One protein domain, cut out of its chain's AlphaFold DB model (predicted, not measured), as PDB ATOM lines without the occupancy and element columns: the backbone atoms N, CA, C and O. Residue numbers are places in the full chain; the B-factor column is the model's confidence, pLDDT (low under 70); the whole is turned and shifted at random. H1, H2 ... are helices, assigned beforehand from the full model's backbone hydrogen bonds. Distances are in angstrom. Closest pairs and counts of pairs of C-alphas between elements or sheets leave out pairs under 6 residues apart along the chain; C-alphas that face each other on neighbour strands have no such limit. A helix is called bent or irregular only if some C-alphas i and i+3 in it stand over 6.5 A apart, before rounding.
ATOM      1  N   THR A 379      99.000 -47.663  50.999       83.38
ATOM      2  CA  THR A 379      99.118 -46.258  51.387       83.38
ATOM      3  C   THR A 379      98.040 -45.912  52.404       83.38
ATOM      4  O   THR A 379      98.360 -45.363  53.457       83.38
ATOM      5  N   GLY A 380      96.787 -46.304  52.147       83.38
ATOM      6  CA  GLY A 380      95.683 -46.087  53.086       83.38
ATOM      7  C   GLY A 380      95.941 -46.749  54.441       83.38
ATOM      8  O   GLY A 380      95.803 -46.122  55.489       83.38
ATOM      9  N   ARG A 381      96.419 -47.999  54.443       86.12
ATOM     10  CA  ARG A 381      96.765 -48.708  55.689       86.12
ATOM     11  C   ARG A 381      97.945 -48.073  56.435       86.12
ATOM     12  O   ARG A 381      97.924 -48.028  57.664       86.12
ATOM     13  N   ALA A 382      98.934 -47.532  55.722       86.88
ATOM     14  CA  ALA A 382     100.019 -46.754  56.322       86.88
ATOM     15  C   ALA A 382      99.524 -45.456  56.966       86.88
ATOM     16  O   ALA A 382      99.958 -45.138  58.070       86.88
ATOM     17  N   GLN A 383      98.582 -44.743  56.341       87.12
ATOM     18  CA  GLN A 383      97.984 -43.542  56.932       87.12
ATOM     19  C   GLN A 383      97.309 -43.857  58.269       87.12
ATOM     20  O   GLN A 383      97.521 -43.134  59.239       87.12
ATOM     21  N   TRP A 384      96.579 -44.972  58.354       87.56
ATOM     22  CA  TRP A 384      95.958 -45.404  59.607       87.56
ATOM     23  C   TRP A 384      96.957 -45.732  60.702       87.56
ATOM     24  O   TRP A 384      96.725 -45.369  61.852       87.56
ATOM     25  N   LEU A 385      98.070 -46.384  60.360       86.56
ATOM     26  CA  LEU A 385      99.130 -46.661  61.326       86.56
ATOM     27  C   LEU A 385      99.704 -45.369  61.921       86.56
ATOM     28  O   LEU A 385      99.948 -45.322  63.123       86.56
ATOM     29  N   VAL A 386      99.905 -44.336  61.097       85.25
ATOM     30  CA  VAL A 386     100.367 -43.018  61.562       85.25
ATOM     31  C   VAL A 386      99.304 -42.349  62.440       85.25
ATOM     32  O   VAL A 386      99.624 -41.853  63.511       85.25
ATOM     33  N   ALA A 387      98.044 -42.365  62.003       85.56
ATOM     34  CA  ALA A 387      96.926 -41.678  62.649       85.56
ATOM     35  C   ALA A 387      96.515 -42.277  64.006       85.56
ATOM     36  O   ALA A 387      96.298 -41.559  64.976       85.56
ATOM     37  N   LEU A 388      96.382 -43.604  64.080       85.25
ATOM     38  CA  LEU A 388      95.800 -44.299  65.233       85.25
ATOM     39  C   LEU A 388      96.760 -45.285  65.900       85.25
ATOM     40  O   LEU A 388      96.328 -46.033  66.773       85.25
ATOM     41  N   GLY A 389      98.042 -45.312  65.522       81.81
ATOM     42  CA  GLY A 389      98.993 -46.344  65.946       81.81
ATOM     43  C   GLY A 389      98.984 -46.620  67.452       81.81
ATOM     44  O   GLY A 389      98.914 -47.779  67.856       81.81
ATOM     45  N   ASN A 390      98.964 -45.576  68.284       79.75
ATOM     46  CA  ASN A 390      98.949 -45.698  69.750       79.75
ATOM     47  C   ASN A 390      97.619 -46.225  70.332       79.75
ATOM     48  O   ASN A 390      97.588 -46.692  71.467       79.75
ATOM     49  N   TYR A 391      96.537 -46.208  69.552       81.81
ATOM     50  CA  TYR A 391      95.194 -46.651  69.944       81.81
ATOM     51  C   TYR A 391      94.797 -48.005  69.341       81.81
ATOM     52  O   TYR A 391      93.736 -48.547  69.667       81.81
ATOM     53  N   MET A 392      95.629 -48.568  68.461       83.06
ATOM     54  CA  MET A 392      95.365 -49.855  67.824       83.06
ATOM     55  C   MET A 392      95.631 -51.017  68.793       83.06
ATOM     56  O   MET A 392      96.764 -51.162  69.260       83.06
ATOM     57  N   PRO A 393      94.651 -51.910  69.042       78.38
ATOM     58  CA  PRO A 393      94.850 -53.058  69.930       78.38
ATOM     59  C   PRO A 393      95.923 -54.041  69.418       78.38
ATOM     60  O   PRO A 393      96.621 -54.638  70.229       78.38
ATOM     61  N   ASP A 394      96.120 -54.133  68.097       83.56
ATOM     62  CA  ASP A 394      97.054 -55.067  67.446       83.56
ATOM     63  C   ASP A 394      98.184 -54.346  66.681       83.56
ATOM     64  O   ASP A 394      98.658 -54.831  65.649       83.56
ATOM     65  N   ARG A 395      98.620 -53.165  67.155       86.38
ATOM     66  CA  ARG A 395      99.581 -52.283  66.452       86.38
ATOM     67  C   ARG A 395     100.804 -53.026  65.908       86.38
ATOM     68  O   ARG A 395     101.171 -52.832  64.753       86.38
ATOM     69  N   THR A 396     101.431 -53.875  66.723       87.44
ATOM     70  CA  THR A 396     102.639 -54.623  66.338       87.44
ATOM     71  C   THR A 396     102.368 -55.579  65.179       87.44
ATOM     72  O   THR A 396     103.091 -55.559  64.186       87.44
ATOM     73  N   GLN A 397     101.295 -56.371  65.258       87.69
ATOM     74  CA  GLN A 397     100.924 -57.308  64.196       87.69
ATOM     75  C   GLN A 397     100.513 -56.571  62.914       87.69
ATOM     76  O   GLN A 397     100.878 -56.988  61.811       87.69
ATOM     77  N   PHE A 398      99.784 -55.461  63.055       87.44
ATOM     78  CA  PHE A 398      99.396 -54.612  61.934       87.44
ATOM     79  C   PHE A 398     100.625 -54.021  61.234       87.44
ATOM     80  O   PHE A 398     100.760 -54.152  60.020       87.44
ATOM     81  N   TRP A 399     101.570 -53.467  62.003       90.44
ATOM     82  CA  TRP A 399     102.840 -52.956  61.488       90.44
ATOM     83  C   TRP A 399     103.650 -54.036  60.769       90.44
ATOM     84  O   TRP A 399     104.101 -53.814  59.650       90.44
ATOM     85  N   HIS A 400     103.802 -55.220  61.364       91.06
ATOM     86  CA  HIS A 400     104.556 -56.320  60.752       91.06
ATOM     87  C   HIS A 400     103.946 -56.777  59.426       91.06
ATOM     88  O   HIS A 400     104.670 -57.013  58.458       91.06
ATOM     89  N   THR A 401     102.617 -56.871  59.370       89.06
ATOM     90  CA  THR A 401     101.893 -57.211  58.138       89.06
ATOM     91  C   THR A 401     102.144 -56.151  57.071       89.06
ATOM     92  O   THR A 401     102.570 -56.468  55.961       89.06
ATOM     93  N   LEU A 402     101.970 -54.885  57.445       88.62
ATOM     94  CA  LEU A 402     102.106 -53.753  56.545       88.62
ATOM     95  C   LEU A 402     103.542 -53.580  56.025       88.62
ATOM     96  O   LEU A 402     103.751 -53.291  54.849       88.62
ATOM     97  N   TRP A 403     104.537 -53.818  56.876       90.75
ATOM     98  CA  TRP A 403     105.949 -53.813  56.507       90.75
ATOM     99  C   TRP A 403     106.266 -54.845  55.419       90.75
ATOM    100  O   TRP A 403     106.931 -54.538  54.428       90.75
ATOM    101  N   ASN A 404     105.770 -56.075  55.576       89.62
ATOM    102  CA  ASN A 404     106.009 -57.147  54.611       89.62
ATOM    103  C   ASN A 404     105.338 -56.856  53.264       89.62
ATOM    104  O   ASN A 404     105.955 -57.026  52.210       89.62
ATOM    105  N   GLU A 405     104.103 -56.361  53.295       87.94
ATOM    106  CA  GLU A 405     103.384 -55.933  52.096       87.94
ATOM    107  C   GLU A 405     104.083 -54.764  51.396       87.94
ATOM    108  O   GLU A 405     104.145 -54.727  50.169       87.94
ATOM    109  N   TRP A 406     104.671 -53.837  52.155       88.12
ATOM    110  CA  TRP A 406     105.378 -52.681  51.606       88.12
ATOM    111  C   TRP A 406     106.596 -53.066  50.800       88.12
ATOM    112  O   TRP A 406     106.799 -52.562  49.693       88.12
ATOM    113  N   ARG A 407     107.364 -54.025  51.309       86.38
ATOM    114  CA  ARG A 407     108.526 -54.557  50.594       86.38
ATOM    115  C   ARG A 407     108.125 -55.309  49.327       86.38
ATOM    116  O   ARG A 407     108.897 -55.312  48.368       86.38
ATOM    117  N   ALA A 408     106.930 -55.899  49.309       86.00
ATOM    118  CA  ALA A 408     106.369 -56.599  48.157       86.00
ATOM    119  C   ALA A 408     105.646 -55.675  47.153       86.00
ATOM    120  O   ALA A 408     105.316 -56.114  46.051       86.00
ATOM    121  N   CYS A 409     105.394 -54.411  47.506       85.19
ATOM    122  CA  CYS A 409     104.590 -53.494  46.703       85.19
ATOM    123  C   CYS A 409     105.340 -52.954  45.470       85.19
ATOM    124  O   CYS A 409     106.569 -52.803  45.461       85.19
ATOM    125  N   ALA A 410     104.585 -52.614  44.420       79.94
ATOM    126  CA  ALA A 410     105.116 -51.953  43.235       79.94
ATOM    127  C   ALA A 410     105.712 -50.573  43.581       79.94
ATOM    128  O   ALA A 410     105.296 -49.899  44.524       79.94
ATOM    129  N   ARG A 411     106.706 -50.131  42.800       76.44
ATOM    130  CA  ARG A 411     107.511 -48.927  43.099       76.44
ATOM    131  C   ARG A 411     106.709 -47.631  43.359       76.44
ATOM    132  O   ARG A 411     107.106 -46.924  44.284       76.44
ATOM    133  N   PRO A 412     105.635 -47.291  42.613       73.56
ATOM    134  CA  PRO A 412     104.916 -46.028  42.820       73.56
ATOM    135  C   PRO A 412     104.247 -45.934  44.199       73.56
ATOM    136  O   PRO A 412     104.365 -44.918  44.884       73.56
ATOM    137  N   ASP A 413     103.605 -47.015  44.637       78.06
ATOM    138  CA  ASP A 413     102.889 -47.065  45.917       78.06
ATOM    139  C   ASP A 413     103.855 -47.262  47.089       78.06
ATOM    140  O   ASP A 413     103.658 -46.721  48.179       78.06
ATOM    141  N   ARG A 414     104.984 -47.939  46.835       83.69
ATOM    142  CA  ARG A 414     106.079 -48.071  47.800       83.69
ATOM    143  C   ARG A 414     106.618 -46.711  48.242       83.69
ATOM    144  O   ARG A 414     106.879 -46.536  49.427       83.69
ATOM    145  N   TYR A 415     106.758 -45.738  47.342       85.12
ATOM    146  CA  TYR A 415     107.212 -44.390  47.706       85.12
ATOM    147  C   TYR A 415     106.207 -43.642  48.600       85.12
ATOM    148  O   TYR A 415     106.600 -43.089  49.629       85.12
ATOM    149  N   LYS A 416     104.914 -43.649  48.250       84.75
ATOM    150  CA  LYS A 416     103.873 -42.966  49.042       84.75
ATOM    151  C   LYS A 416     103.788 -43.528  50.461       84.75
ATOM    152  O   LYS A 416     103.750 -42.767  51.425       84.75
ATOM    153  N   ALA A 417     103.841 -44.852  50.590       85.31
ATOM    154  CA  ALA A 417     103.903 -45.515  51.887       85.31
ATOM    155  C   ALA A 417     105.205 -45.192  52.647       85.31
ATOM    156  O   ALA A 417     105.157 -44.961  53.852       85.31
ATOM    157  N   ALA A 418     106.351 -45.077  51.960       87.25
ATOM    158  CA  ALA A 418     107.632 -44.708  52.577       87.25
ATOM    159  C   ALA A 418     107.580 -43.344  53.280       87.25
ATOM    160  O   ALA A 418     108.085 -43.203  54.389       87.25
ATOM    161  N   ILE A 419     106.949 -42.349  52.646       86.88
ATOM    162  CA  ILE A 419     106.732 -41.009  53.215       86.88
ATOM    163  C   ILE A 419     105.965 -41.086  54.537       86.88
ATOM    164  O   ILE A 419     106.321 -40.412  55.504       86.88
ATOM    165  N   LEU A 420     104.919 -41.915  54.580       86.88
ATOM    166  CA  LEU A 420     104.064 -42.082  55.754       86.88
ATOM    167  C   LEU A 420     104.791 -42.834  56.868       86.88
ATOM    168  O   LEU A 420     104.756 -42.404  58.018       86.88
ATOM    169  N   PHE A 421     105.517 -43.900  56.524       88.62
ATOM    170  CA  PHE A 421     106.359 -44.599  57.490       88.62
ATOM    171  C   PHE A 421     107.452 -43.704  58.035       88.62
ATOM    172  O   PHE A 421     107.691 -43.760  59.230       88.62
ATOM    173  N   GLY A 422     108.058 -42.844  57.211       85.25
ATOM    174  CA  GLY A 422     109.069 -41.893  57.660       85.25
ATOM    175  C   GLY A 422     108.602 -41.053  58.848       85.25
ATOM    176  O   GLY A 422     109.334 -40.926  59.822       85.25
ATOM    177  N   ARG A 423     107.348 -40.582  58.812       83.06
ATOM    178  CA  ARG A 423     106.756 -39.782  59.891       83.06
ATOM    179  C   ARG A 423     106.572 -40.566  61.195       83.06
ATOM    180  O   ARG A 423     106.872 -40.038  62.252       83.06
ATOM    181  N   ALA A 424     106.096 -41.812  61.134       85.88
ATOM    182  CA  ALA A 424     105.835 -42.619  62.337       85.88
ATOM    183  C   ALA A 424     107.034 -43.467  62.794       85.88
ATOM    184  O   ALA A 424     107.012 -44.033  63.884       85.88
ATOM    185  N   ALA A 425     108.078 -43.582  61.972       86.94
ATOM    186  CA  ALA A 425     109.177 -44.530  62.130       86.94
ATOM    187  C   ALA A 425     109.861 -44.494  63.502       86.94
ATOM    188  O   ALA A 425     110.340 -45.532  63.960       86.94
ATOM    189  N   ALA A 426     109.926 -43.320  64.134       85.19
ATOM    190  CA  ALA A 426     110.540 -43.139  65.444       85.19
ATOM    191  C   ALA A 426     109.755 -43.826  66.577       85.19
ATOM    192  O   ALA A 426     110.370 -44.269  67.543       85.19
ATOM    193  N   GLU A 427     108.437 -43.976  66.430       85.00
ATOM    194  CA  GLU A 427     107.538 -44.543  67.445       85.00
ATOM    195  C   GLU A 427     107.095 -45.980  67.138       85.00
ATOM    196  O   GLU A 427     106.406 -46.615  67.941       85.00
ATOM    197  N   LEU A 428     107.416 -46.500  65.950       87.31
ATOM    198  CA  LEU A 428     106.972 -47.826  65.531       87.31
ATOM    199  C   LEU A 428     107.721 -48.946  66.269       87.31
ATOM    200  O   LEU A 428     108.930 -48.843  66.497       87.31
ATOM    201  N   PRO A 429     107.029 -50.058  66.594       87.00
ATOM    202  CA  PRO A 429     107.673 -51.190  67.240       87.00
ATOM    203  C   PRO A 429     108.739 -51.822  66.324       87.00
ATOM    204  O   PRO A 429     108.642 -51.717  65.094       87.00
ATOM    205  N   PRO A 430     109.742 -52.518  66.896       89.56
ATOM    206  CA  PRO A 430     110.725 -53.258  66.115       89.56
ATOM    207  C   PRO A 430     110.074 -54.247  65.141       89.56
ATOM    208  O   PRO A 430     108.975 -54.764  65.370       89.56
ATOM    209  N   LEU A 431     110.777 -54.518  64.047       88.38
ATOM    210  CA  LEU A 431     110.397 -55.516  63.054       88.38
ATOM    211  C   LEU A 431     110.432 -56.941  63.645       88.38
ATOM    212  O   LEU A 431     111.012 -57.143  64.715       88.38
ATOM    213  N   PRO A 432     109.840 -57.949  62.969       85.56
ATOM    214  CA  PRO A 432     109.809 -59.328  63.474       85.56
ATOM    215  C   PRO A 432     111.191 -59.928  63.768       85.56
ATOM    216  O   PRO A 432     111.311 -60.820  64.600       85.56
ATOM    217  N   ASP A 433     112.232 -59.442  63.087       85.44
ATOM    218  CA  ASP A 433     113.629 -59.848  63.270       85.44
ATOM    219  C   ASP A 433     114.356 -59.068  64.386       85.44
ATOM    220  O   ASP A 433     115.553 -59.259  64.595       85.44
ATOM    221  N   GLY A 434     113.648 -58.188  65.101       88.00
ATOM    222  CA  GLY A 434     114.193 -57.320  66.143       88.00
ATOM    223  C   GLY A 434     114.846 -56.037  65.622       88.00
ATOM    224  O   GLY A 434     115.296 -55.222  66.427       88.00
ATOM    225  N   THR A 435     114.888 -55.810  64.303       90.44
ATOM    226  CA  THR A 435     115.467 -54.587  63.736       90.44
ATOM    227  C   THR A 435     114.617 -53.369  64.126       90.44
ATOM    228  O   THR A 435     113.399 -53.388  63.918       90.44
ATOM    229  N   PRO A 436     115.215 -52.275  64.639       91.19
ATOM    230  CA  PRO A 436     114.466 -51.053  64.922       91.19
ATOM    231  C   PRO A 436     113.814 -50.486  63.649       91.19
ATOM    232  O   PRO A 436     114.427 -50.476  62.579       91.19
ATOM    233  N   ALA A 437     112.575 -49.999  63.760       90.69
ATOM    234  CA  ALA A 437     111.784 -49.564  62.607       90.69
ATOM    235  C   ALA A 437     112.443 -48.406  61.840       90.69
ATOM    236  O   ALA A 437     112.565 -48.461  60.618       90.69
ATOM    237  N   TRP A 438     112.938 -47.390  62.552       94.44
ATOM    238  CA  TRP A 438     113.544 -46.202  61.947       94.44
ATOM    239  C   TRP A 438     114.715 -46.479  60.986       94.44
ATOM    240  O   TRP A 438     114.616 -46.108  59.813       94.44
ATOM    241  N   PRO A 439     115.797 -47.177  61.388       94.12
ATOM    242  CA  PRO A 439     116.895 -47.481  60.472       94.12
ATOM    243  C   PRO A 439     116.471 -48.411  59.328       94.12
ATOM    244  O   PRO A 439     117.064 -48.359  58.249       94.12
ATOM    245  N   ALA A 440     115.445 -49.245  59.528       93.06
ATOM    246  CA  ALA A 440     114.891 -50.063  58.457       93.06
ATOM    247  C   ALA A 440     114.170 -49.199  57.408       93.06
ATOM    248  O   ALA A 440     114.428 -49.360  56.215       93.06
ATOM    249  N   VAL A 441     113.333 -48.244  57.834       93.19
ATOM    250  CA  VAL A 441     112.659 -47.294  56.931       93.19
ATOM    251  C   VAL A 441     113.682 -46.439  56.181       93.19
ATOM    252  O   VAL A 441     113.559 -46.295  54.967       93.19
ATOM    253  N   LEU A 442     114.731 -45.939  56.850       94.81
ATOM    254  CA  LEU A 442     115.804 -45.182  56.191       94.81
ATOM    255  C   LEU A 442     116.513 -46.010  55.107       94.81
ATOM    256  O   LEU A 442     116.729 -45.529  53.995       94.81
ATOM    257  N   ARG A 443     116.855 -47.271  55.398       94.81
ATOM    258  CA  ARG A 443     117.505 -48.171  54.429       94.81
ATOM    259  C   ARG A 443     116.634 -48.399  53.195       94.81
ATOM    260  O   ARG A 443     117.130 -48.386  52.072       94.81
ATOM    261  N   GLU A 444     115.342 -48.600  53.407       91.88
ATOM    262  CA  GLU A 444     114.380 -48.797  52.328       91.88
ATOM    263  C   GLU A 444     114.134 -47.495  51.542       91.88
ATOM    264  O   GLU A 444     114.037 -47.530  50.316       91.88
ATOM    265  N   ALA A 445     114.150 -46.332  52.205       90.69
ATOM    266  CA  ALA A 445     114.110 -45.022  51.552       90.69
ATOM    267  C   ALA A 445     115.318 -44.810  50.628       90.69
ATOM    268  O   ALA A 445     115.164 -44.339  49.503       90.69
ATOM    269  N   MET A 446     116.512 -45.235  51.052       93.50
ATOM    270  CA  MET A 446     117.734 -45.180  50.238       93.50
ATOM    271  C   MET A 446     117.685 -46.077  48.996       93.50
ATOM    272  O   MET A 446     118.375 -45.805  48.012       93.50
ATOM    273  N   ALA A 447     116.854 -47.120  49.008       92.06
ATOM    274  CA  ALA A 447     116.640 -47.997  47.860       92.06
ATOM    275  C   ALA A 447     115.650 -47.419  46.826       92.06
ATOM    276  O   ALA A 447     115.504 -47.986  45.740       92.06
ATOM    277  N   LEU A 448     114.977 -46.300  47.129       90.69
ATOM    278  CA  LEU A 448     114.070 -45.628  46.195       90.69
ATOM    279  C   LEU A 448     114.837 -44.918  45.059       90.69
ATOM    280  O   LEU A 448     116.038 -44.647  45.188       90.69
ATOM    281  N   PRO A 449     114.160 -44.587  43.940       92.31
ATOM    282  CA  PRO A 449     114.691 -43.671  42.928       92.31
ATOM    283  C   PRO A 449     115.116 -42.325  43.535       92.31
ATOM    284  O   PRO A 449     114.519 -41.874  44.513       92.31
ATOM    285  N   MET A 450     116.158 -41.704  42.974       92.06
ATOM    286  CA  MET A 450     116.829 -40.528  43.549       92.06
ATOM    287  C   MET A 450     115.859 -39.372  43.826       92.06
ATOM    288  O   MET A 450     115.896 -38.767  44.895       92.06
ATOM    289  N   GLU A 451     114.946 -39.127  42.892       90.56
ATOM    290  CA  GLU A 451     113.917 -38.089  42.923       90.56
ATOM    291  C   GLU A 451     112.933 -38.209  44.103       90.56
ATOM    292  O   GLU A 451     112.275 -37.237  44.464       90.56
ATOM    293  N   HIS A 452     112.846 -39.379  44.739       90.75
ATOM    294  CA  HIS A 452     111.901 -39.660  45.822       90.75
ATOM    295  C   HIS A 452     112.541 -39.698  47.213       90.75
ATOM    296  O   HIS A 452     111.840 -39.573  48.219       90.75
ATOM    297  N   ARG A 453     113.866 -39.862  47.286       94.19
ATOM    298  CA  ARG A 453     114.592 -40.056  48.550       94.19
ATOM    299  C   ARG A 453     114.477 -38.851  49.478       94.19
ATOM    300  O   ARG A 453     114.173 -39.028  50.654       94.19
ATOM    301  N   GLY A 454     114.661 -37.641  48.941       93.00
ATOM    302  CA  GLY A 454     114.631 -36.400  49.722       93.00
ATOM    303  C   GLY A 454     113.318 -36.215  50.481       93.00
ATOM    304  O   GLY A 454     113.332 -35.995  51.686       93.00
ATOM    305  N   ALA A 455     112.176 -36.426  49.818       91.81
ATOM    306  CA  ALA A 455     110.863 -36.287  50.451       91.81
ATOM    307  C   ALA A 455     110.646 -37.268  51.619       91.81
ATOM    308  O   ALA A 455     110.040 -36.903  52.624       91.81
ATOM    309  N   VAL A 456     111.150 -38.504  51.517       93.44
ATOM    310  CA  VAL A 456     111.069 -39.484  52.615       93.44
ATOM    311  C   VAL A 456     112.011 -39.105  53.758       93.44
ATOM    312  O   VAL A 456     111.625 -39.202  54.920       93.44
ATOM    313  N   MET A 457     113.220 -38.628  53.450       96.00
ATOM    314  CA  MET A 457     114.185 -38.180  54.458       96.00
ATOM    315  C   MET A 457     113.700 -36.963  55.244       96.00
ATOM    316  O   MET A 457     113.841 -36.954  56.461       96.00
ATOM    317  N   VAL A 458     113.063 -35.988  54.587       94.62
ATOM    318  CA  VAL A 458     112.411 -34.858  55.275       94.62
ATOM    319  C   VAL A 458     111.371 -35.371  56.276       94.62
ATOM    320  O   VAL A 458     111.296 -34.898  57.402       94.62
ATOM    321  N   ARG A 459     110.589 -36.394  55.910       93.56
ATOM    322  CA  ARG A 459     109.582 -36.975  56.811       93.56
ATOM    323  C   ARG A 459     110.192 -37.772  57.958       93.56
ATOM    324  O   ARG A 459     109.626 -37.756  59.043       93.56
ATOM    325  N   LEU A 460     111.331 -38.426  57.732       94.50
ATOM    326  CA  LEU A 460     112.113 -39.070  58.790       94.50
ATOM    327  C   LEU A 460     112.703 -38.049  59.771       94.50
ATOM    328  O   LEU A 460     112.659 -38.312  60.969       94.50
ATOM    329  N   ALA A 461     113.213 -36.907  59.290       93.69
ATOM    330  CA  ALA A 461     113.660 -35.797  60.143       93.69
ATOM    331  C   ALA A 461     112.498 -35.251  60.981       93.69
ATOM    332  O   ALA A 461     112.598 -35.194  62.203       93.69
ATOM    333  N   GLY A 462     111.368 -34.940  60.336       90.75
ATOM    334  CA  GLY A 462     110.174 -34.454  61.028       90.75
ATOM    335  C   GLY A 462     109.660 -35.442  62.081       90.75
ATOM    336  O   GLY A 462     109.340 -35.033  63.186       90.75
ATOM    337  N   GLY A 463     109.663 -36.747  61.786       88.81
ATOM    338  CA  GLY A 463     109.280 -37.779  62.756       88.81
ATOM    339  C   GLY A 463     110.227 -37.890  63.956       88.81
ATOM    340  O   GLY A 463     109.765 -38.148  65.062       88.81
ATOM    341  N   LEU A 464     111.539 -37.677  63.771       91.31
ATOM    342  CA  LEU A 464     112.485 -37.597  64.895       91.31
ATOM    343  C   LEU A 464     112.190 -36.379  65.772       91.31
ATOM    344  O   LEU A 464     112.076 -36.527  66.989       91.31
ATOM    345  N   ARG A 465     111.990 -35.213  65.146       88.88
ATOM    346  CA  ARG A 465     111.614 -33.973  65.835       88.88
ATOM    347  C   ARG A 465     110.340 -34.148  66.661       88.88
ATOM    348  O   ARG A 465     110.338 -33.823  67.841       88.88
ATOM    349  N   ASP A 466     109.285 -34.694  66.059       84.81
ATOM    350  CA  ASP A 466     107.984 -34.881  66.715       84.81
ATOM    351  C   ASP A 466     108.071 -35.853  67.911       84.81
ATOM    352  O   ASP A 466     107.274 -35.760  68.839       84.81
ATOM    353  N   SER A 467     109.062 -36.754  67.918       83.62
ATOM    354  CA  SER A 467     109.331 -37.685  69.025       83.62
ATOM    355  C   SER A 467     110.292 -37.149  70.100       83.62
ATOM    356  O   SER A 467     110.779 -37.935  70.912       83.62
ATOM    357  N   GLU A 468     110.588 -35.842  70.092       83.19
ATOM    358  CA  GLU A 468     111.441 -35.149  71.076       83.19
ATOM    359  C   GLU A 468     112.826 -35.805  71.258       83.19
ATOM    360  O   GLU A 468     113.361 -35.913  72.363       83.19
ATOM    361  N   THR A 469     113.422 -36.297  70.167       86.06
ATOM    362  CA  THR A 469     114.725 -36.977  70.235       86.06
ATOM    363  C   THR A 469     115.852 -36.018  70.574       86.06
ATOM    364  O   THR A 469     115.960 -34.958  69.958       86.06
ATOM    365  N   GLU A 470     116.754 -36.443  71.457       90.25
ATOM    366  CA  GLU A 470     117.931 -35.659  71.827       90.25
ATOM    367  C   GLU A 470     118.829 -35.334  70.609       90.25
ATOM    368  O   GLU A 470     118.969 -36.160  69.697       90.25
ATOM    369  N   PRO A 471     119.516 -34.176  70.593       87.44
ATOM    370  CA  PRO A 471     120.419 -33.781  69.500       87.44
ATOM    371  C   PRO A 471     121.590 -34.746  69.241       87.44
ATOM    372  O   PRO A 471     122.164 -34.774  68.147       87.44
ATOM    373  N   ASP A 472     121.966 -35.551  70.236       89.06
ATOM    374  CA  ASP A 472     123.033 -36.554  70.137       89.06
ATOM    375  C   ASP A 472     122.551 -37.927  69.652       89.06
ATOM    376  O   ASP A 472     123.357 -38.850  69.494       89.06
ATOM    377  N   ASP A 473     121.259 -38.065  69.339       92.81
ATOM    378  CA  ASP A 473     120.719 -39.289  68.769       92.81
ATOM    379  C   ASP A 473     121.424 -39.640  67.444       92.81
ATOM    380  O   ASP A 473     121.497 -38.859  66.488       92.81
ATOM    381  N   VAL A 474     121.935 -40.871  67.368       93.62
ATOM    382  CA  VAL A 474     122.672 -41.399  66.210       93.62
ATOM    383  C   VAL A 474     121.855 -41.377  64.913       93.62
ATOM    384  O   VAL A 474     122.433 -41.393  63.821       93.62
ATOM    385  N   ARG A 475     120.521 -41.329  65.011       94.00
ATOM    386  CA  ARG A 475     119.602 -41.246  63.873       94.00
ATOM    387  C   ARG A 475     119.747 -39.923  63.122       94.00
ATOM    388  O   ARG A 475     119.712 -39.950  61.893       94.00
ATOM    389  N   TRP A 476     120.026 -38.807  63.803       93.81
ATOM    390  CA  TRP A 476     120.296 -37.523  63.142       93.81
ATOM    391  C   TRP A 476     121.515 -37.608  62.227       93.81
ATOM    392  O   TRP A 476     121.452 -37.240  61.053       93.81
ATOM    393  N   LYS A 477     122.614 -38.169  62.743       94.25
ATOM    394  CA  LYS A 477     123.833 -38.379  61.956       94.25
ATOM    395  C   LYS A 477     123.580 -39.311  60.772       94.25
ATOM    396  O   LYS A 477     123.948 -38.980  59.650       94.25
ATOM    397  N   ALA A 478     122.905 -40.439  61.001       95.25
ATOM    398  CA  ALA A 478     122.574 -41.387  59.940       95.25
ATOM    399  C   ALA A 478     121.726 -40.749  58.825       95.25
ATOM    400  O   ALA A 478     121.929 -41.053  57.649       95.25
ATOM    401  N   LEU A 479     120.804 -39.849  59.181       95.38
ATOM    402  CA  LEU A 479     119.982 -39.123  58.219       95.38
ATOM    403  C   LEU A 479     120.807 -38.131  57.390       95.38
ATOM    404  O   LEU A 479     120.684 -38.105  56.167       95.38
ATOM    405  N   VAL A 480     121.681 -37.355  58.035       94.00
ATOM    406  CA  VAL A 480     122.571 -36.401  57.357       94.00
ATOM    407  C   VAL A 480     123.572 -37.121  56.448       94.00
ATOM    408  O   VAL A 480     123.807 -36.694  55.313       94.00
ATOM    409  N   ASP A 481     124.131 -38.244  56.891       95.31
ATOM    410  CA  ASP A 481     125.012 -39.087  56.076       95.31
ATOM    411  C   ASP A 481     124.262 -39.641  54.854       95.31
ATOM    412  O   ASP A 481     124.759 -39.572  53.730       95.31
ATOM    413  N   ALA A 482     123.022 -40.105  55.034       95.38
ATOM    414  CA  ALA A 482     122.181 -40.574  53.935       95.38
ATOM    415  C   ALA A 482     121.841 -39.452  52.934       95.38
ATOM    416  O   ALA A 482     121.920 -39.658  51.714       95.38
ATOM    417  N   ALA A 483     121.543 -38.248  53.434       94.94
ATOM    418  CA  ALA A 483     121.274 -37.071  52.614       94.94
ATOM    419  C   ALA A 483     122.465 -36.695  51.716       94.94
ATOM    420  O   ALA A 483     122.253 -36.118  50.658       94.94
ATOM    421  N   ALA A 484     123.704 -37.087  52.055       94.06
ATOM    422  CA  ALA A 484     124.901 -36.765  51.256       94.06
ATOM    423  C   ALA A 484     124.864 -37.349  49.843       94.06
ATOM    424  O   ALA A 484     125.583 -36.900  48.957       94.06
ATOM    425  N   SER A 485     124.023 -38.363  49.639       93.56
ATOM    426  CA  SER A 485     123.812 -38.990  48.339       93.56
ATOM    427  C   SER A 485     122.844 -38.230  47.421       93.56
ATOM    428  O   SER A 485     122.699 -38.622  46.263       93.56
ATOM    429  N   LEU A 486     122.161 -37.188  47.914       93.94
ATOM    430  CA  LEU A 486     121.169 -36.423  47.154       93.94
ATOM    431  C   LEU A 486     121.806 -35.227  46.420       93.94
ATOM    432  O   LEU A 486     122.836 -34.717  46.855       93.94
ATOM    433  N   PRO A 487     121.181 -34.703  45.352       91.31
ATOM    434  CA  PRO A 487     121.532 -33.389  44.804       91.31
ATOM    435  C   PRO A 487     121.309 -32.262  45.828       91.31
ATOM    436  O   PRO A 487     120.387 -32.362  46.638       91.31
ATOM    437  N   ALA A 488     122.064 -31.160  45.747       88.00
ATOM    438  CA  ALA A 488     122.007 -30.065  46.726       88.00
ATOM    439  C   ALA A 488     120.603 -29.507  46.990       88.00
ATOM    440  O   ALA A 488     120.193 -29.355  48.141       88.00
ATOM    441  N   ALA A 489     119.816 -29.311  45.929       86.75
ATOM    442  CA  ALA A 489     118.434 -28.847  46.038       86.75
ATOM    443  C   ALA A 489     117.529 -29.795  46.856       86.75
ATOM    444  O   ALA A 489     116.570 -29.343  47.471       86.75
ATOM    445  N   ALA A 490     117.831 -31.097  46.885       90.19
ATOM    446  CA  ALA A 490     117.110 -32.086  47.687       90.19
ATOM    447  C   ALA A 490     117.749 -32.323  49.069       90.19
ATOM    448  O   ALA A 490     117.059 -32.796  49.970       90.19
ATOM    449  N   GLN A 491     119.034 -31.990  49.255       93.88
ATOM    450  CA  GLN A 491     119.697 -32.018  50.565       93.88
ATOM    451  C   GLN A 491     119.193 -30.909  51.481       93.88
ATOM    452  O   GLN A 491     118.961 -31.164  52.659       93.88
ATOM    453  N   LEU A 492     119.027 -29.693  50.952       91.69
ATOM    454  CA  LEU A 492     118.690 -28.525  51.764       91.69
ATOM    455  C   LEU A 492     117.403 -28.695  52.573       91.69
ATOM    456  O   LEU A 492     117.489 -28.500  53.775       91.69
ATOM    457  N   PRO A 493     116.267 -29.152  52.013       92.31
ATOM    458  CA  PRO A 493     115.070 -29.393  52.817       92.31
ATOM    459  C   PRO A 493     115.287 -30.407  53.948       92.31
ATOM    460  O   PRO A 493     114.720 -30.252  55.022       92.31
ATOM    461  N   VAL A 494     116.123 -31.433  53.731       93.50
ATOM    462  CA  VAL A 494     116.460 -32.418  54.773       93.50
ATOM    463  C   VAL A 494     117.315 -31.770  55.859       93.50
ATOM    464  O   VAL A 494     117.031 -31.942  57.038       93.50
ATOM    465  N   LEU A 495     118.346 -31.010  55.474       93.31
ATOM    466  CA  LEU A 495     119.223 -30.316  56.418       93.31
ATOM    467  C   LEU A 495     118.469 -29.235  57.196       93.31
ATOM    468  O   LEU A 495     118.643 -29.167  58.405       93.31
ATOM    469  N   SER A 496     117.616 -28.449  56.534       91.31
ATOM    470  CA  SER A 496     116.730 -27.466  57.161       91.31
ATOM    471  C   SER A 496     115.861 -28.122  58.229       91.31
ATOM    472  O   SER A 496     115.860 -27.653  59.357       91.31
ATOM    473  N   GLU A 497     115.209 -29.246  57.918       90.25
ATOM    474  CA  GLU A 497     114.375 -29.962  58.892       90.25
ATOM    475  C   GLU A 497     115.189 -30.506  60.083       90.25
ATOM    476  O   GLU A 497     114.682 -30.557  61.201       90.25
ATOM    477  N   CYS A 498     116.456 -30.884  59.871       89.31
ATOM    478  CA  CYS A 498     117.351 -31.309  60.951       89.31
ATOM    479  C   CYS A 498     117.817 -30.151  61.850       89.31
ATOM    480  O   CYS A 498     117.997 -30.361  63.044       89.31
ATOM    481  N   ILE A 499     118.088 -28.965  61.292       87.56
ATOM    482  CA  ILE A 499     118.713 -27.847  62.029       87.56
ATOM    483  C   ILE A 499     117.711 -26.850  62.619       87.56
ATOM    484  O   ILE A 499     118.068 -26.143  63.552       87.56
ATOM    485  N   ASP A 500     116.478 -26.792  62.105       82.62
ATOM    486  CA  ASP A 500     115.438 -25.844  62.548       82.62
ATOM    487  C   ASP A 500     114.998 -26.061  64.006       82.62
ATOM    488  O   ASP A 500     114.474 -25.159  64.650       82.62
ATOM    489  N   HIS A 501     115.207 -27.264  64.545       76.12
ATOM    490  CA  HIS A 501     114.713 -27.626  65.871       76.12
ATOM    491  C   HIS A 501     115.682 -27.314  67.016       76.12
ATOM    492  O   HIS A 501     115.236 -27.097  68.140       76.12
ATOM    493  N   ASP A 502     116.993 -27.338  66.759       86.44
ATOM    494  CA  ASP A 502     117.986 -27.353  67.832       86.44
ATOM    495  C   ASP A 502     119.318 -26.709  67.414       86.44
ATOM    496  O   ASP A 502     119.933 -27.075  66.405       86.44
ATOM    497  N   VAL A 503     119.803 -25.775  68.240       87.62
ATOM    498  CA  VAL A 503     121.052 -25.028  68.015       87.62
ATOM    499  C   VAL A 503     122.291 -25.934  67.944       87.62
ATOM    500  O   VAL A 503     123.242 -25.640  67.219       87.62
ATOM    501  N   VAL A 504     122.303 -27.070  68.646       89.88
ATOM    502  CA  VAL A 504     123.396 -28.052  68.604       89.88
ATOM    503  C   VAL A 504     123.448 -28.723  67.235       89.88
ATOM    504  O   VAL A 504     124.533 -28.868  66.664       89.88
ATOM    505  N   LEU A 505     122.293 -29.100  66.675       88.44
ATOM    506  CA  LEU A 505     122.212 -29.661  65.322       88.44
ATOM    507  C   LEU A 505     122.592 -28.615  64.271       88.44
ATOM    508  O   LEU A 505     123.352 -28.931  63.350       88.44
ATOM    509  N   LEU A 506     122.139 -27.371  64.446       89.56
ATOM    510  CA  LEU A 506     122.535 -26.241  63.611       89.56
ATOM    511  C   LEU A 506     124.059 -26.081  63.578       89.56
ATOM    512  O   LEU A 506     124.649 -26.167  62.503       89.56
ATOM    513  N   ARG A 507     124.717 -25.961  64.738       91.44
ATOM    514  CA  ARG A 507     126.187 -25.881  64.857       91.44
ATOM    515  C   ARG A 507     126.895 -27.052  64.195       91.44
ATOM    516  O   ARG A 507     127.853 -26.866  63.447       91.44
ATOM    517  N   ARG A 508     126.409 -28.269  64.443       92.44
ATOM    518  CA  ARG A 508     127.013 -29.505  63.933       92.44
ATOM    519  C   ARG A 508     126.975 -29.588  62.406       92.44
ATOM    520  O   ARG A 508     127.906 -30.130  61.812       92.44
ATOM    521  N   TYR A 509     125.915 -29.084  61.775       92.56
ATOM    522  CA  TYR A 509     125.683 -29.256  60.337       92.56
ATOM    523  C   TYR A 509     125.751 -27.961  59.516       92.56
ATOM    524  O   TYR A 509     125.610 -28.026  58.292       92.56
ATOM    525  N   TRP A 510     126.047 -26.815  60.137       92.94
ATOM    526  CA  TRP A 510     126.084 -25.499  59.489       92.94
ATOM    527  C   TRP A 510     126.978 -25.450  58.253       92.94
ATOM    528  O   TRP A 510     126.523 -25.080  57.176       92.94
ATOM    529  N   SER A 511     128.236 -25.885  58.360       92.75
ATOM    530  CA  SER A 511     129.181 -25.817  57.235       92.75
ATOM    531  C   SER A 511     128.708 -26.628  56.029       92.75
ATOM    532  O   SER A 511     128.942 -26.255  54.881       92.75
ATOM    533  N   ARG A 512     128.004 -27.737  56.280       93.25
ATOM    534  CA  ARG A 512     127.416 -28.548  55.220       93.25
ATOM    535  C   ARG A 512     126.190 -27.873  54.618       93.25
ATOM    536  O   ARG A 512     126.071 -27.852  53.398       93.25
ATOM    537  N   TYR A 513     125.321 -27.307  55.454       92.62
ATOM    538  CA  TYR A 513     124.176 -26.511  55.017       92.62
ATOM    539  C   TYR A 513     124.613 -25.341  54.122       92.62
ATOM    540  O   TYR A 513     124.125 -25.213  53.000       92.62
ATOM    541  N   LEU A 514     125.618 -24.574  54.555       92.44
ATOM    542  CA  LEU A 514     126.221 -23.488  53.786       92.44
ATOM    543  C   LEU A 514     126.790 -23.978  52.449       92.44
ATOM    544  O   LEU A 514     126.484 -23.399  51.411       92.44
ATOM    545  N   GLY A 515     127.544 -25.084  52.448       93.44
ATOM    546  CA  GLY A 515     128.050 -25.685  51.212       93.44
ATOM    547  C   GLY A 515     126.933 -25.953  50.198       93.44
ATOM    548  O   GLY A 515     127.062 -25.580  49.035       93.44
ATOM    549  N   GLN A 516     125.796 -26.498  50.644       93.00
ATOM    550  CA  GLN A 516     124.652 -26.743  49.762       93.00
ATOM    551  C   GLN A 516     123.946 -25.455  49.303       93.00
ATOM    552  O   GLN A 516     123.483 -25.402  48.164       93.00
ATOM    553  N   LEU A 517     123.893 -24.404  50.132       91.94
ATOM    554  CA  LEU A 517     123.369 -23.093  49.715       91.94
ATOM    555  C   LEU A 517     124.159 -22.524  48.533       91.94
ATOM    556  O   LEU A 517     123.555 -22.034  47.578       91.94
ATOM    557  N   THR A 518     125.488 -22.651  48.554       91.94
ATOM    558  CA  THR A 518     126.347 -22.142  47.473       91.94
ATOM    559  C   THR A 518     126.141 -22.869  46.137       91.94
ATOM    560  O   THR A 518     126.496 -22.346  45.079       91.94
ATOM    561  N   GLU A 519     125.534 -24.053  46.131       92.88
ATOM    562  CA  GLU A 519     125.272 -24.818  44.907       92.88
ATOM    563  C   GLU A 519     123.918 -24.465  44.263       92.88
ATOM    564  O   GLU A 519     123.625 -24.903  43.147       92.88
ATOM    565  N   LEU A 520     123.085 -23.655  44.928       91.25
ATOM    566  CA  LEU A 520     121.750 -23.328  44.441       91.25
ATOM    567  C   LEU A 520     121.747 -22.362  43.241       91.25
ATOM    568  O   LEU A 520     122.552 -21.427  43.164       91.25
TER     569      LEU A 520
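What this domain is: This is residues 379 to 520 of the 735 residues of an uncharacterized protein of Cupriavidus gilardii J11 (UniProt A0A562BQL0). Eight helices stack along the longest axis in two rows, a short solenoid of helical hairpins: H1, H3, H5 and H7 stand side by side in one row, and H2, H4, H6 and H8 make the other, looser row, running against them. H1 to H7 form an up-and-down bundle, helices side by side with each running against the one before it, and kinked H8 packs on H7 at the far end. The printed part has 142 residues with eight named helices, H1 to H8 in chain order, and no named strand; the class is all helix. It is compact, with a radius of gyration of the C-alphas of 15.1 A, and only just elongated, spanning 47 by 31 by 24 A.

Where its parts are: Find C-alpha 379 at (99.118, -46.258, 51.387); from there H1 runs over residues 379 to 391, 19.0 A long. Next come H2, residues 395 to 408, 20.0 A, and H3, residues 411 to 424, 20.3 A. After residues 425 to 436 you reach H4, residues 437 to 446, 14.4 A. Look for C-alpha 450 at (116.829, -40.528, 43.549), where H5 begins; it is the longest helix, residues 450 to 466, 25.4 A. H6 holds residues 474 to 483, 14.3 A, and H7 residues 488 to 499, 15.8 A. H8, residues 503 to 518, is 21.4 A long and ends with C-alpha 518 at (126.347, -22.142, 47.473). Three helices are irregular: C-alphas 387 and 390 in H1 are 8.4 A apart, C-alphas 451 and 454 in H5 are 7.0 A apart, and C-alphas 508 and 511 in H8 are 7.9 A apart. H7 is neither bent nor irregular, but only just: C-alphas 490 and 493 are 6.1 A apart.

How they stand to each other: Start at the two hubs, H3 and H5, which touch four helices each. They touch each other, closest at the C-alphas of Gly 422 and Leu 460, 4.3 A, at a shallow tilt of 18 degrees, the same way. Go back to H1: it touches H3, closest at the C-alphas of Thr 379 and Ala 417, 4.9 A, the same way at a shallow tilt of 17 degrees. H1 and H2 form a helical hairpin, closest at the C-alphas of Gly 389 and Arg 395, 6.0 A. H2 only just touches H3, with 3 pairs of C-alphas within 8 A, through residues 406 to 407 of H2 and 414 to 417 of H3 alone; the C-alphas of Trp 406 and Arg 414 are closest, 6.0 A. H4 touches H3, closest at the C-alphas of Gly 422 and Val 441, 6.5 A, opposite ways at a tilt of 36 degrees, only just steep. H5 touches H4 with residues 453 to 460 alone, closest at the C-alphas of Arg 453 and Ala 445, 5.8 A. H5 touches H6 with residues 454 to 461 alone, closest at the C-alphas of Met 457 and Leu 479, 7.0 A. H7 touches H5, closest at the C-alphas of Val 494 and Val 458, 4.8 A, the same way at a shallow tilt of 6 degrees. H7 and H8 form a helical hairpin, closest at the C-alphas of Ile 499 and Leu 506, 4.4 A, and H8 has a kink of 59 degrees near residue 510. H2 and H4 are near each other, as are H6 and H8; among the pairs that are apart are H1 and H5, and H5 and H8. Every O i to N i+4 pair is within hydrogen-bond range in H2, H4 and H6; the counts are 7 of 9 in H1, 9 of 10 in H3, 10 of 13 in H5, 6 of 8 in H7 and 10 of 12 in H8.

The domain as a whole: Look at Pro 393 and Thr 518 for the two C-alphas farthest apart, 49.5 A. The printed part has no cut. The link from H3 to H4, 12 residues, is long. The mean pLDDT of the printed part is 89.1, and no printed residue is under 70.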